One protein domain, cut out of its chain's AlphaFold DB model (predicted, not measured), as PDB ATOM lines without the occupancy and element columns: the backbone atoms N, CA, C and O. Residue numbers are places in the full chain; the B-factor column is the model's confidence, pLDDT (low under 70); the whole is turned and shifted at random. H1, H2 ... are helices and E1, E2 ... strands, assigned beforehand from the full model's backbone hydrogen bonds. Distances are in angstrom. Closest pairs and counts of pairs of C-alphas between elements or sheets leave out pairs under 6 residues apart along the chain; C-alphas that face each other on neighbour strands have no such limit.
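What this domain is: This is residues 41 to 114 of the 125 residues of the protein "Spt4/RpoE2 zinc finger protein" of Tetrahymena thermophila (strain SB210) (UniProt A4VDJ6). A ribbon of two long antiparallel strands, E3 and E4, has the short strands E1 and E2 packed on E4, with helices H1 and H2 at opposite ends of the whole. A long loop, residues 59 to 76, returns from H1 to E3. The 74 printed residues run E1, E2, H1, E3, H2, E4, mixed helices and strands, under half in named elements; the whole is compact, radius of gyration of the C-alphas 11.3 A, spans 31 by 26 by 20 A.

Where its parts are: Find E1, residues 41 to 43, from C-alpha 41 at (155.439, 126.620, 177.732). Then come E2, 49 to 51; H1, 52 to 58, 10.1 A; E3, 77 to 83, 16.8 A; H2, 90 to 97, 11.3 A; and E4, 107 to 113, 16.6 A, ending at C-alpha 113 (154.927, 130.982, 186.877).

How they stand to each other: E3 and E4 are antiparallel at 149 degrees; look at N 81 and O 109, 2.8 A. The closest C-alphas of E2 and E4 are Ile 49 and Tyr 109, 5.2 A. E1 and E2 meet only at a point, C-alphas 42 and 49, 4.4 A. H1 and H2 are apart. Every O i to N i+4 pair is within hydrogen-bond range in H1, 3 of 4 in H2.

The domain as a whole: The printed part has no cut; the H1 to E3 link is long. Residues 66 to 70 and 96 to 101 have pLDDT under 70.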
ATOM      1  N   LEU A  41     155.529 125.208 177.390       94.75
ATOM      2  CA  LEU A  41     155.439 126.620 177.732       94.75
ATOM      3  C   LEU A  41     154.072 126.921 178.352       94.75
ATOM      4  O   LEU A  41     153.045 126.441 177.864       94.75
ATOM      5  N   ALA A  42     154.069 127.756 179.387       94.00
ATOM      6  CA  ALA A  42     152.876 128.233 180.069       94.00
ATOM      7  C   ALA A  42     152.533 129.668 179.649       94.00
ATOM      8  O   ALA A  42     153.412 130.519 179.517       94.00
ATOM      9  N   CYS A  43     151.249 129.961 179.473       92.00
ATOM     10  CA  CYS A  43     150.746 131.316 179.254       92.00
ATOM     11  C   CYS A  43     150.972 132.191 180.495       92.00
ATOM     12  O   CYS A  43     150.441 131.864 181.553       92.00
ATOM     13  N   THR A  44     151.643 133.339 180.376       89.81
ATOM     14  CA  THR A  44     151.892 134.242 181.521       89.81
ATOM     15  C   THR A  44     150.627 134.804 182.175       89.81
ATOM     16  O   THR A  44     150.646 135.125 183.354       89.81
ATOM     17  N   ASN A  45     149.499 134.858 181.458       88.12
ATOM     18  CA  ASN A  45     148.250 135.417 181.992       88.12
ATOM     19  C   ASN A  45     147.333 134.374 182.651       88.12
ATOM     20  O   ASN A  45     146.765 134.616 183.715       88.12
ATOM     21  N   CYS A  46     147.109 133.235 181.988       89.25
ATOM     22  CA  CYS A  46     146.135 132.223 182.433       89.25
ATOM     23  C   CYS A  46     146.757 130.875 182.795       89.25
ATOM     24  O   CYS A  46     146.047 129.981 183.239       89.25
ATOM     25  N   TYR A  47     148.071 130.734 182.608       91.56
ATOM     26  CA  TYR A  47     148.879 129.596 183.032       91.56
ATOM     27  C   TYR A  47     148.595 128.316 182.243       91.56
ATOM     28  O   TYR A  47     149.096 127.260 182.608       91.56
ATOM     29  N   PHE A  48     147.845 128.401 181.142       93.56
ATOM     30  CA  PHE A  48     147.607 127.282 180.231       93.56
ATOM     31  C   PHE A  48     148.916 126.774 179.625       93.56
ATOM     32  O   PHE A  48     149.726 127.586 179.171       93.56
ATOM     33  N   ILE A  49     149.112 125.459 179.609       94.69
ATOM     34  CA  ILE A  49     150.331 124.807 179.129       94.69
ATOM     35  C   ILE A  49     150.062 124.127 177.791       94.69
ATOM     36  O   ILE A  49     149.133 123.334 177.659       94.69
ATOM     37  N   LEU A  50     150.946 124.385 176.831       95.44
ATOM     38  CA  LEU A  50     151.029 123.676 175.558       95.44
ATOM     39  C   LEU A  50     152.499 123.447 175.191       95.44
ATOM     40  O   LEU A  50     153.403 124.053 175.776       95.44
ATOM     41  N   THR A  51     152.753 122.598 174.196       95.56
ATOM     42  CA  THR A  51     154.091 122.509 173.603       95.56
ATOM     43  C   THR A  51     154.412 123.765 172.796       95.56
ATOM     44  O   THR A  51     153.523 124.465 172.309       95.56
ATOM     45  N   GLN A  52     155.700 124.062 172.629       93.25
ATOM     46  CA  GLN A  52     156.154 125.185 171.804       93.25
ATOM     47  C   GLN A  52     155.599 125.134 170.369       93.25
ATOM     48  O   GLN A  52     155.304 126.176 169.790       93.25
ATOM     49  N   GLU A  53     155.440 123.937 169.799       92.88
ATOM     50  CA  GLU A  53     154.854 123.767 168.467       92.88
ATOM     51  C   GLU A  53     153.363 124.094 168.462       92.88
ATOM     52  O   GLU A  53     152.929 124.886 167.636       92.88
ATOM     53  N   GLN A  54     152.603 123.600 169.443       93.94
ATOM     54  CA  GLN A  54     151.195 123.970 169.584       93.94
ATOM     55  C   GLN A  54     151.032 125.486 169.758       93.94
ATOM     56  O   GLN A  54     150.167 126.084 169.129       93.94
ATOM     57  N   TRP A  55     151.886 126.142 170.549       92.44
ATOM     58  CA  TRP A  55     151.874 127.604 170.676       92.44
ATOM     59  C   TRP A  55     152.093 128.331 169.345       92.44
ATOM     60  O   TRP A  55     151.447 129.348 169.090       92.44
ATOM     61  N   ARG A  56     152.980 127.810 168.492       90.12
ATOM     62  CA  ARG A  56     153.203 128.335 167.141       90.12
ATOM     63  C   ARG A  56     151.976 128.128 166.249       90.12
ATOM     64  O   ARG A  56     151.626 129.037 165.504       90.12
ATOM     65  N   ASP A  57     151.323 126.973 166.350       91.62
ATOM     66  CA  ASP A  57     150.184 126.607 165.503       91.62
ATOM     67  C   ASP A  57     148.905 127.371 165.887       91.62
ATOM     68  O   ASP A  57     148.175 127.841 165.016       91.62
ATOM     69  N   TYR A  58     148.644 127.554 167.187       88.25
ATOM     70  CA  TYR A  58     147.474 128.294 167.674       88.25
ATOM     71  C   TYR A  58     147.589 129.813 167.490       88.25
ATOM     72  O   TYR A  58     146.560 130.489 167.464       88.25
ATOM     73  N   GLN A  59     148.811 130.357 167.392       83.19
ATOM     74  CA  GLN A  59     149.152 131.792 167.300       83.19
ATOM     75  C   GLN A  59     148.731 132.663 168.504       83.19
ATOM     76  O   GLN A  59     149.372 133.674 168.789       83.19
ATOM     77  N   ASN A  60     147.685 132.267 169.232       87.19
ATOM     78  CA  ASN A  60     147.137 132.914 170.418       87.19
ATOM     79  C   ASN A  60     146.829 131.868 171.497       87.19
ATOM     80  O   ASN A  60     146.652 130.684 171.212       87.19
ATOM     81  N   CYS A  61     146.728 132.301 172.755       90.44
ATOM     82  CA  CYS A  61     146.348 131.401 173.843       90.44
ATOM     83  C   CYS A  61     144.882 130.951 173.703       90.44
ATOM     84  O   CYS A  61     144.008 131.816 173.734       90.44
ATOM     85  N   PRO A  62     144.574 129.637 173.675       89.94
ATOM     86  CA  PRO A  62     143.193 129.151 173.544       89.94
ATOM     87  C   PRO A  62     142.262 129.560 174.691       89.94
ATOM     88  O   PRO A  62     141.046 129.561 174.534       89.94
ATOM     89  N   ASN A  63     142.826 129.878 175.860       88.81
ATOM     90  CA  ASN A  63     142.068 130.248 177.051       88.81
ATOM     91  C   ASN A  63     141.927 131.772 177.237       88.81
ATOM     92  O   ASN A  63     141.052 132.215 177.980       88.81
ATOM     93  N   CYS A  64     142.795 132.587 176.626       87.44
ATOM     94  CA  CYS A  64     142.718 134.044 176.752       87.44
ATOM     95  C   CYS A  64     141.927 134.657 175.598       87.44
ATOM     96  O   CYS A  64     142.074 134.255 174.450       87.44
ATOM     97  N   ASP A  65     141.141 135.688 175.900       78.88
ATOM     98  CA  ASP A  65     140.422 136.437 174.873       78.88
ATOM     99  C   ASP A  65     141.409 137.248 174.008       78.88
ATOM    100  O   ASP A  65     142.353 137.856 174.529       78.88
ATOM    101  N   VAL A  66     141.172 137.284 172.693       66.12
ATOM    102  CA  VAL A  66     142.056 137.895 171.673       66.12
ATOM    103  C   VAL A  66     142.275 139.400 171.896       66.12
ATOM    104  O   VAL A  66     143.286 139.955 171.480       66.12
ATOM    105  N   SER A  67     141.359 140.068 172.604       63.88
ATOM    106  CA  SER A  67     141.462 141.493 172.948       63.88
ATOM    107  C   SER A  67     142.519 141.801 174.009       63.88
ATOM    108  O   SER A  67     142.853 142.963 174.229       63.88
ATOM    109  N   SER A  68     143.041 140.782 174.695       57.06
ATOM    110  CA  SER A  68     144.098 140.977 175.677       57.06
ATOM    111  C   SER A  68     145.468 140.842 175.041       57.06
ATOM    112  O   SER A  68     145.714 139.847 174.370       57.06
ATOM    113  N   ASN A  69     146.339 141.838 175.281       63.38
ATOM    114  CA  ASN A  69     147.770 141.829 174.954       63.38
ATOM    115  C   ASN A  69     148.294 140.395 174.924       63.38
ATOM    116  O   ASN A  69     148.318 139.741 175.969       63.38
ATOM    117  N   ASN A  70     148.614 139.912 173.722       67.44
ATOM    118  CA  ASN A  70     148.813 138.495 173.455       67.44
ATOM    119  C   ASN A  70     149.899 137.945 174.402       67.44
ATOM    120  O   ASN A  70     151.065 138.341 174.271       67.44
ATOM    121  N   PRO A  71     149.539 137.134 175.417       75.06
ATOM    122  CA  PRO A  71     150.481 136.762 176.461       75.06
ATOM    123  C   PRO A  71     151.615 135.939 175.869       75.06
ATOM    124  O   PRO A  71     151.380 134.933 175.199       75.06
ATOM    125  N   LYS A  72     152.854 136.350 176.143       85.50
ATOM    126  CA  LYS A  72     154.032 135.601 175.707       85.50
ATOM    127  C   LYS A  72     154.153 134.326 176.548       85.50
ATOM    128  O   LYS A  72     154.229 134.431 177.770       85.50
ATOM    129  N   PRO A  73     154.184 133.132 175.939       91.88
ATOM    130  CA  PRO A  73     154.348 131.899 176.691       91.88
ATOM    131  C   PRO A  73     155.782 131.783 177.241       91.88
ATOM    132  O   PRO A  73     156.745 132.180 176.584       91.88
ATOM    133  N   THR A  74     155.937 131.232 178.447       92.56
ATOM    134  CA  THR A  74     157.222 131.095 179.156       92.56
ATOM    135  C   THR A  74     157.527 129.644 179.516       92.56
ATOM    136  O   THR A  74     156.630 128.866 179.828       92.56
ATOM    137  N   ALA A  75     158.810 129.275 179.500       93.94
ATOM    138  CA  ALA A  75     159.284 127.985 180.010       93.94
ATOM    139  C   ALA A  75     159.515 127.996 181.532       93.94
ATOM    140  O   ALA A  75     159.756 126.951 182.128       93.94
ATOM    141  N   LYS A  76     159.479 129.177 182.162       93.06
ATOM    142  CA  LYS A  76     159.755 129.367 183.589       93.06
ATOM    143  C   LYS A  76     158.477 129.172 184.400       93.06
ATOM    144  O   LYS A  76     157.836 130.132 184.816       93.06
ATOM    145  N   PHE A  77     158.070 127.926 184.586       92.62
ATOM    146  CA  PHE A  77     156.917 127.585 185.412       92.62
ATOM    147  C   PHE A  77     157.218 126.351 186.260       92.62
ATOM    148  O   PHE A  77     158.111 125.567 185.942       92.62
ATOM    149  N   THR A  78     156.481 126.184 187.353       92.25
ATOM    150  CA  THR A  78     156.631 125.045 188.262       92.25
ATOM    151  C   THR A  78     155.287 124.383 188.516       92.25
ATOM    152  O   THR A  78     154.254 125.047 188.640       92.25
ATOM    153  N   GLY A  79     155.316 123.050 188.575       91.44
ATOM    154  CA  GLY A  79     154.140 122.205 188.749       91.44
ATOM    155  C   GLY A  79     153.187 122.221 187.551       91.44
ATOM    156  O   GLY A  79     153.029 123.221 186.850       91.44
ATOM    157  N   ILE A  80     152.519 121.093 187.332       92.94
ATOM    158  CA  ILE A  80     151.476 120.938 186.319       92.94
ATOM    159  C   ILE A  80     150.236 120.412 187.025       92.94
ATOM    160  O   ILE A  80     150.324 119.512 187.855       92.94
ATOM    161  N   THR A  81     149.086 120.975 186.685       91.75
ATOM    162  CA  THR A  81     147.784 120.484 187.113       91.75
ATOM    163  C   THR A  81     146.860 120.349 185.916       91.75
ATOM    164  O   THR A  81     146.903 121.168 184.998       91.75
ATOM    165  N   CYS A  82     146.011 119.331 185.924       92.00
ATOM    166  CA  CYS A  82     145.054 119.087 184.854       92.00
ATOM    167  C   CYS A  82     143.655 119.457 185.335       92.00
ATOM    168  O   CYS A  82     143.215 119.003 186.389       92.00
ATOM    169  N   ILE A  83     142.956 120.279 184.558       89.56
ATOM    170  CA  ILE A  83     141.581 120.687 184.843       89.56
ATOM    171  C   ILE A  83     140.690 120.116 183.746       89.56
ATOM    172  O   ILE A  83     140.822 120.488 182.581       89.56
ATOM    173  N   THR A  84     139.784 119.217 184.123       89.12
ATOM    174  CA  THR A  84     138.843 118.548 183.211       89.12
ATOM    175  C   THR A  84     137.509 119.284 183.120       89.12
ATOM    176  O   THR A  84     136.998 119.480 182.021       89.12
ATOM    177  N   ASP A  85     136.978 119.769 184.247       88.06
ATOM    178  CA  ASP A  85     135.784 120.622 184.280       88.06
ATOM    179  C   ASP A  85     136.050 121.935 185.038       88.06
ATOM    180  O   ASP A  85     135.921 121.994 186.269       88.06
ATOM    181  N   PRO A  86     136.400 123.019 184.320       87.31
ATOM    182  CA  PRO A  86     136.636 124.325 184.926       87.31
ATOM    183  C   PRO A  86     135.433 124.903 185.683       87.31
ATOM    184  O   PRO A  86     135.617 125.734 186.568       87.31
ATOM    185  N   ALA A  87     134.201 124.490 185.355       84.62
ATOM    186  CA  ALA A  87     132.999 125.023 185.998       84.62
ATOM    187  C   ALA A  87     132.757 124.416 187.390       84.62
ATOM    188  O   ALA A  87     132.172 125.074 188.248       84.62
ATOM    189  N   LYS A  88     133.209 123.175 187.614       85.38
ATOM    190  CA  LYS A  88     132.977 122.426 188.860       85.38
ATOM    191  C   LYS A  88     134.222 122.291 189.736       85.38
ATOM    192  O   LYS A  88     134.109 121.964 190.914       85.38
ATOM    193  N   SER A  89     135.412 122.535 189.189       83.88
ATOM    194  CA  SER A  89     136.662 122.341 189.922       83.88
ATOM    195  C   SER A  89     136.873 123.393 191.017       83.88
ATOM    196  O   SER A  89     136.996 124.593 190.753       83.88
ATOM    197  N   TRP A  90     137.019 122.934 192.266       84.94
ATOM    198  CA  TRP A  90     137.463 123.776 193.384       84.94
ATOM    199  C   TRP A  90     138.798 124.468 193.078       84.94
ATOM    200  O   TRP A  90     138.995 125.639 193.412       84.94
ATOM    201  N   GLN A  91     139.703 123.767 192.392       82.31
ATOM    202  CA  GLN A  91     141.012 124.296 192.036       82.31
ATOM    203  C   GLN A  91     140.899 125.492 191.087       82.31
ATOM    204  O   GLN A  91     141.609 126.479 191.269       82.31
ATOM    205  N   THR A  92     139.970 125.446 190.130       80.38
ATOM    206  CA  THR A  92     139.682 126.581 189.244       80.38
ATOM    207  C   THR A  92     139.243 127.807 190.041       80.38
ATOM    208  O   THR A  92     139.765 128.901 189.823       80.38
ATOM    209  N   ASN A  93     138.362 127.625 191.028       77.06
ATOM    210  CA  ASN A  93     137.943 128.710 191.916       77.06
ATOM    211  C   ASN A  93     139.115 129.263 192.739       77.06
ATOM    212  O   ASN A  93     139.257 130.478 192.875       77.06
ATOM    213  N   ARG A  94     140.005 128.397 193.234       74.38
ATOM    214  CA  ARG A  94     141.204 128.816 193.975       74.38
ATOM    215  C   ARG A  94     142.196 129.582 193.092       74.38
ATOM    216  O   ARG A  94     142.769 130.571 193.542       74.38
ATOM    217  N   MET A  95     142.367 129.167 191.836       71.81
ATOM    218  CA  MET A  95     143.250 129.818 190.861       71.81
ATOM    219  C   MET A  95     142.782 131.232 190.482       71.81
ATOM    220  O   MET A  95     143.622 132.103 190.269       71.81
ATOM    221  N   ARG A  96     141.468 131.495 190.460       65.25
ATOM    222  CA  ARG A  96     140.911 132.845 190.229       65.25
ATOM    223  C   ARG A  96     141.301 133.846 191.321       65.25
ATOM    224  O   ARG A  96     141.592 135.002 191.030       65.25
ATOM    225  N   ILE A  97     141.353 133.398 192.577       58.97
ATOM    226  CA  ILE A  97     141.647 134.254 193.741       58.97
ATOM    227  C   ILE A  97     143.101 134.764 193.715       58.97
ATOM    228  O   ILE A  97     143.381 135.862 194.187       58.97
ATOM    229  N   VAL A  98     144.026 134.024 193.096       58.69
ATOM    230  CA  VAL A  98     145.448 134.400 192.971       58.69
ATOM    231  C   VAL A  98     145.754 135.231 191.711       58.69
ATOM    232  O   VAL A  98     146.845 135.140 191.156       58.69
ATOM    233  N   LYS A  99     144.799 136.059 191.259       59.38
ATOM    234  CA  LYS A  99     144.906 136.977 190.099       59.38
ATOM    235  C   LYS A  99     145.099 136.318 188.723       59.38
ATOM    236  O   LYS A  99     145.510 136.993 187.780       59.38
ATOM    237  N   ARG A 100     144.781 135.034 188.550       63.06
ATOM    238  CA  ARG A 100     144.790 134.418 187.210       63.06
ATOM    239  C   ARG A 100     143.506 134.758 186.470       63.06
ATOM    240  O   ARG A 100     142.430 134.745 187.066       63.06
ATOM    241  N   LYS A 101     143.614 135.009 185.160       67.44
ATOM    242  CA  LYS A 101     142.428 135.044 184.289       67.44
ATOM    243  C   LYS A 101     141.673 133.716 184.383       67.44
ATOM    244  O   LYS A 101     142.285 132.672 184.608       67.44
ATOM    245  N   ASP A 102     140.363 133.773 184.162       76.12
ATOM    246  CA  ASP A 102     139.482 132.611 184.252       76.12
ATOM    247  C   ASP A 102     140.012 131.406 183.469       76.12
ATOM    248  O   ASP A 102     140.365 131.504 182.292       76.12
ATOM    249  N   VAL A 103     140.033 130.252 184.132       83.56
ATOM    250  CA  VAL A 103     140.203 128.946 183.492       83.56
ATOM    251  C   VAL A 103     138.865 128.618 182.828       83.56
ATOM    252  O   VAL A 103     137.873 128.376 183.514       83.56
ATOM    253  N   LYS A 104     138.822 128.684 181.498       85.88
ATOM    254  CA  LYS A 104     137.631 128.432 180.671       85.88
ATOM    255  C   LYS A 104     137.750 127.113 179.904       85.88
ATOM    256  O   LYS A 104     136.742 126.455 179.658       85.88
ATOM    257  N   VAL A 105     138.975 126.726 179.542       89.75
ATOM    258  CA  VAL A 105     139.262 125.586 178.663       89.75
ATOM    259  C   VAL A 105     139.796 124.397 179.470       89.75
ATOM    260  O   VAL A 105     140.746 124.557 180.228       89.75
ATOM    261  N   PRO A 106     139.240 123.185 179.322       91.94
ATOM    262  CA  PRO A 106     139.849 121.990 179.895       91.94
ATOM    263  C   PRO A 106     141.257 121.727 179.337       91.94
ATOM    264  O   PRO A 106     141.471 121.746 178.121       91.94
ATOM    265  N   GLY A 107     142.222 121.444 180.210       92.88
ATOM    266  CA  GLY A 107     143.602 121.177 179.804       92.88
ATOM    267  C   GLY A 107     144.612 121.246 180.945       92.88
ATOM    268  O   GLY A 107     144.254 121.171 182.124       92.88
ATOM    269  N   ALA A 108     145.888 121.365 180.580       94.00
ATOM    270  CA  ALA A 108     146.994 121.456 181.525       94.00
ATOM    271  C   ALA A 108     147.295 122.917 181.884       94.00
ATOM    272  O   ALA A 108     147.342 123.789 181.018       94.00
ATOM    273  N   TYR A 109     147.543 123.170 183.164       93.25
ATOM    274  CA  TYR A 109     147.839 124.485 183.716       93.25
ATOM    275  C   TYR A 109     149.062 124.426 184.631       93.25
ATOM    276  O   TYR A 109     149.281 123.439 185.331       93.25
ATOM    277  N   ALA A 110     149.851 125.496 184.659       92.88
ATOM    278  CA  ALA A 110     150.967 125.621 185.585       92.88
ATOM    279  C   ALA A 110     150.470 125.898 187.008       92.88
ATOM    280  O   ALA A 110     149.540 126.685 187.223       92.88
ATOM    281  N   VAL A 111     151.123 125.293 188.001       89.81
ATOM    282  CA  VAL A 111     150.842 125.600 189.412       89.81
ATOM    283  C   VAL A 111     151.419 126.956 189.785       89.81
ATOM    284  O   VAL A 111     150.773 127.669 190.544       89.81
ATOM    285  N   ASN A 112     152.554 127.359 189.221       88.31
ATOM    286  CA  ASN A 112     153.112 128.699 189.376       88.31
ATOM    287  C   ASN A 112     153.918 129.115 188.137       88.31
ATOM    288  O   ASN A 112     154.474 128.256 187.454       88.31
ATOM    289  N   ILE A 113     154.003 130.416 187.861       88.69
ATOM    290  CA  ILE A 113     154.927 130.982 186.877       88.69
ATOM    291  C   ILE A 113     156.022 131.696 187.652       88.69
ATOM    292  O   ILE A 113     155.748 132.555 188.485       88.69
ATOM    293  N   ASN A 114     157.263 131.317 187.372       85.31
ATOM    294  CA  ASN A 114     158.419 131.963 187.957       85.31
ATOM    295  C   ASN A 114     158.711 133.195 187.102       85.31
ATOM    296  O   ASN A 114     159.457 133.146 186.120       85.31
TER     297      ASN A 114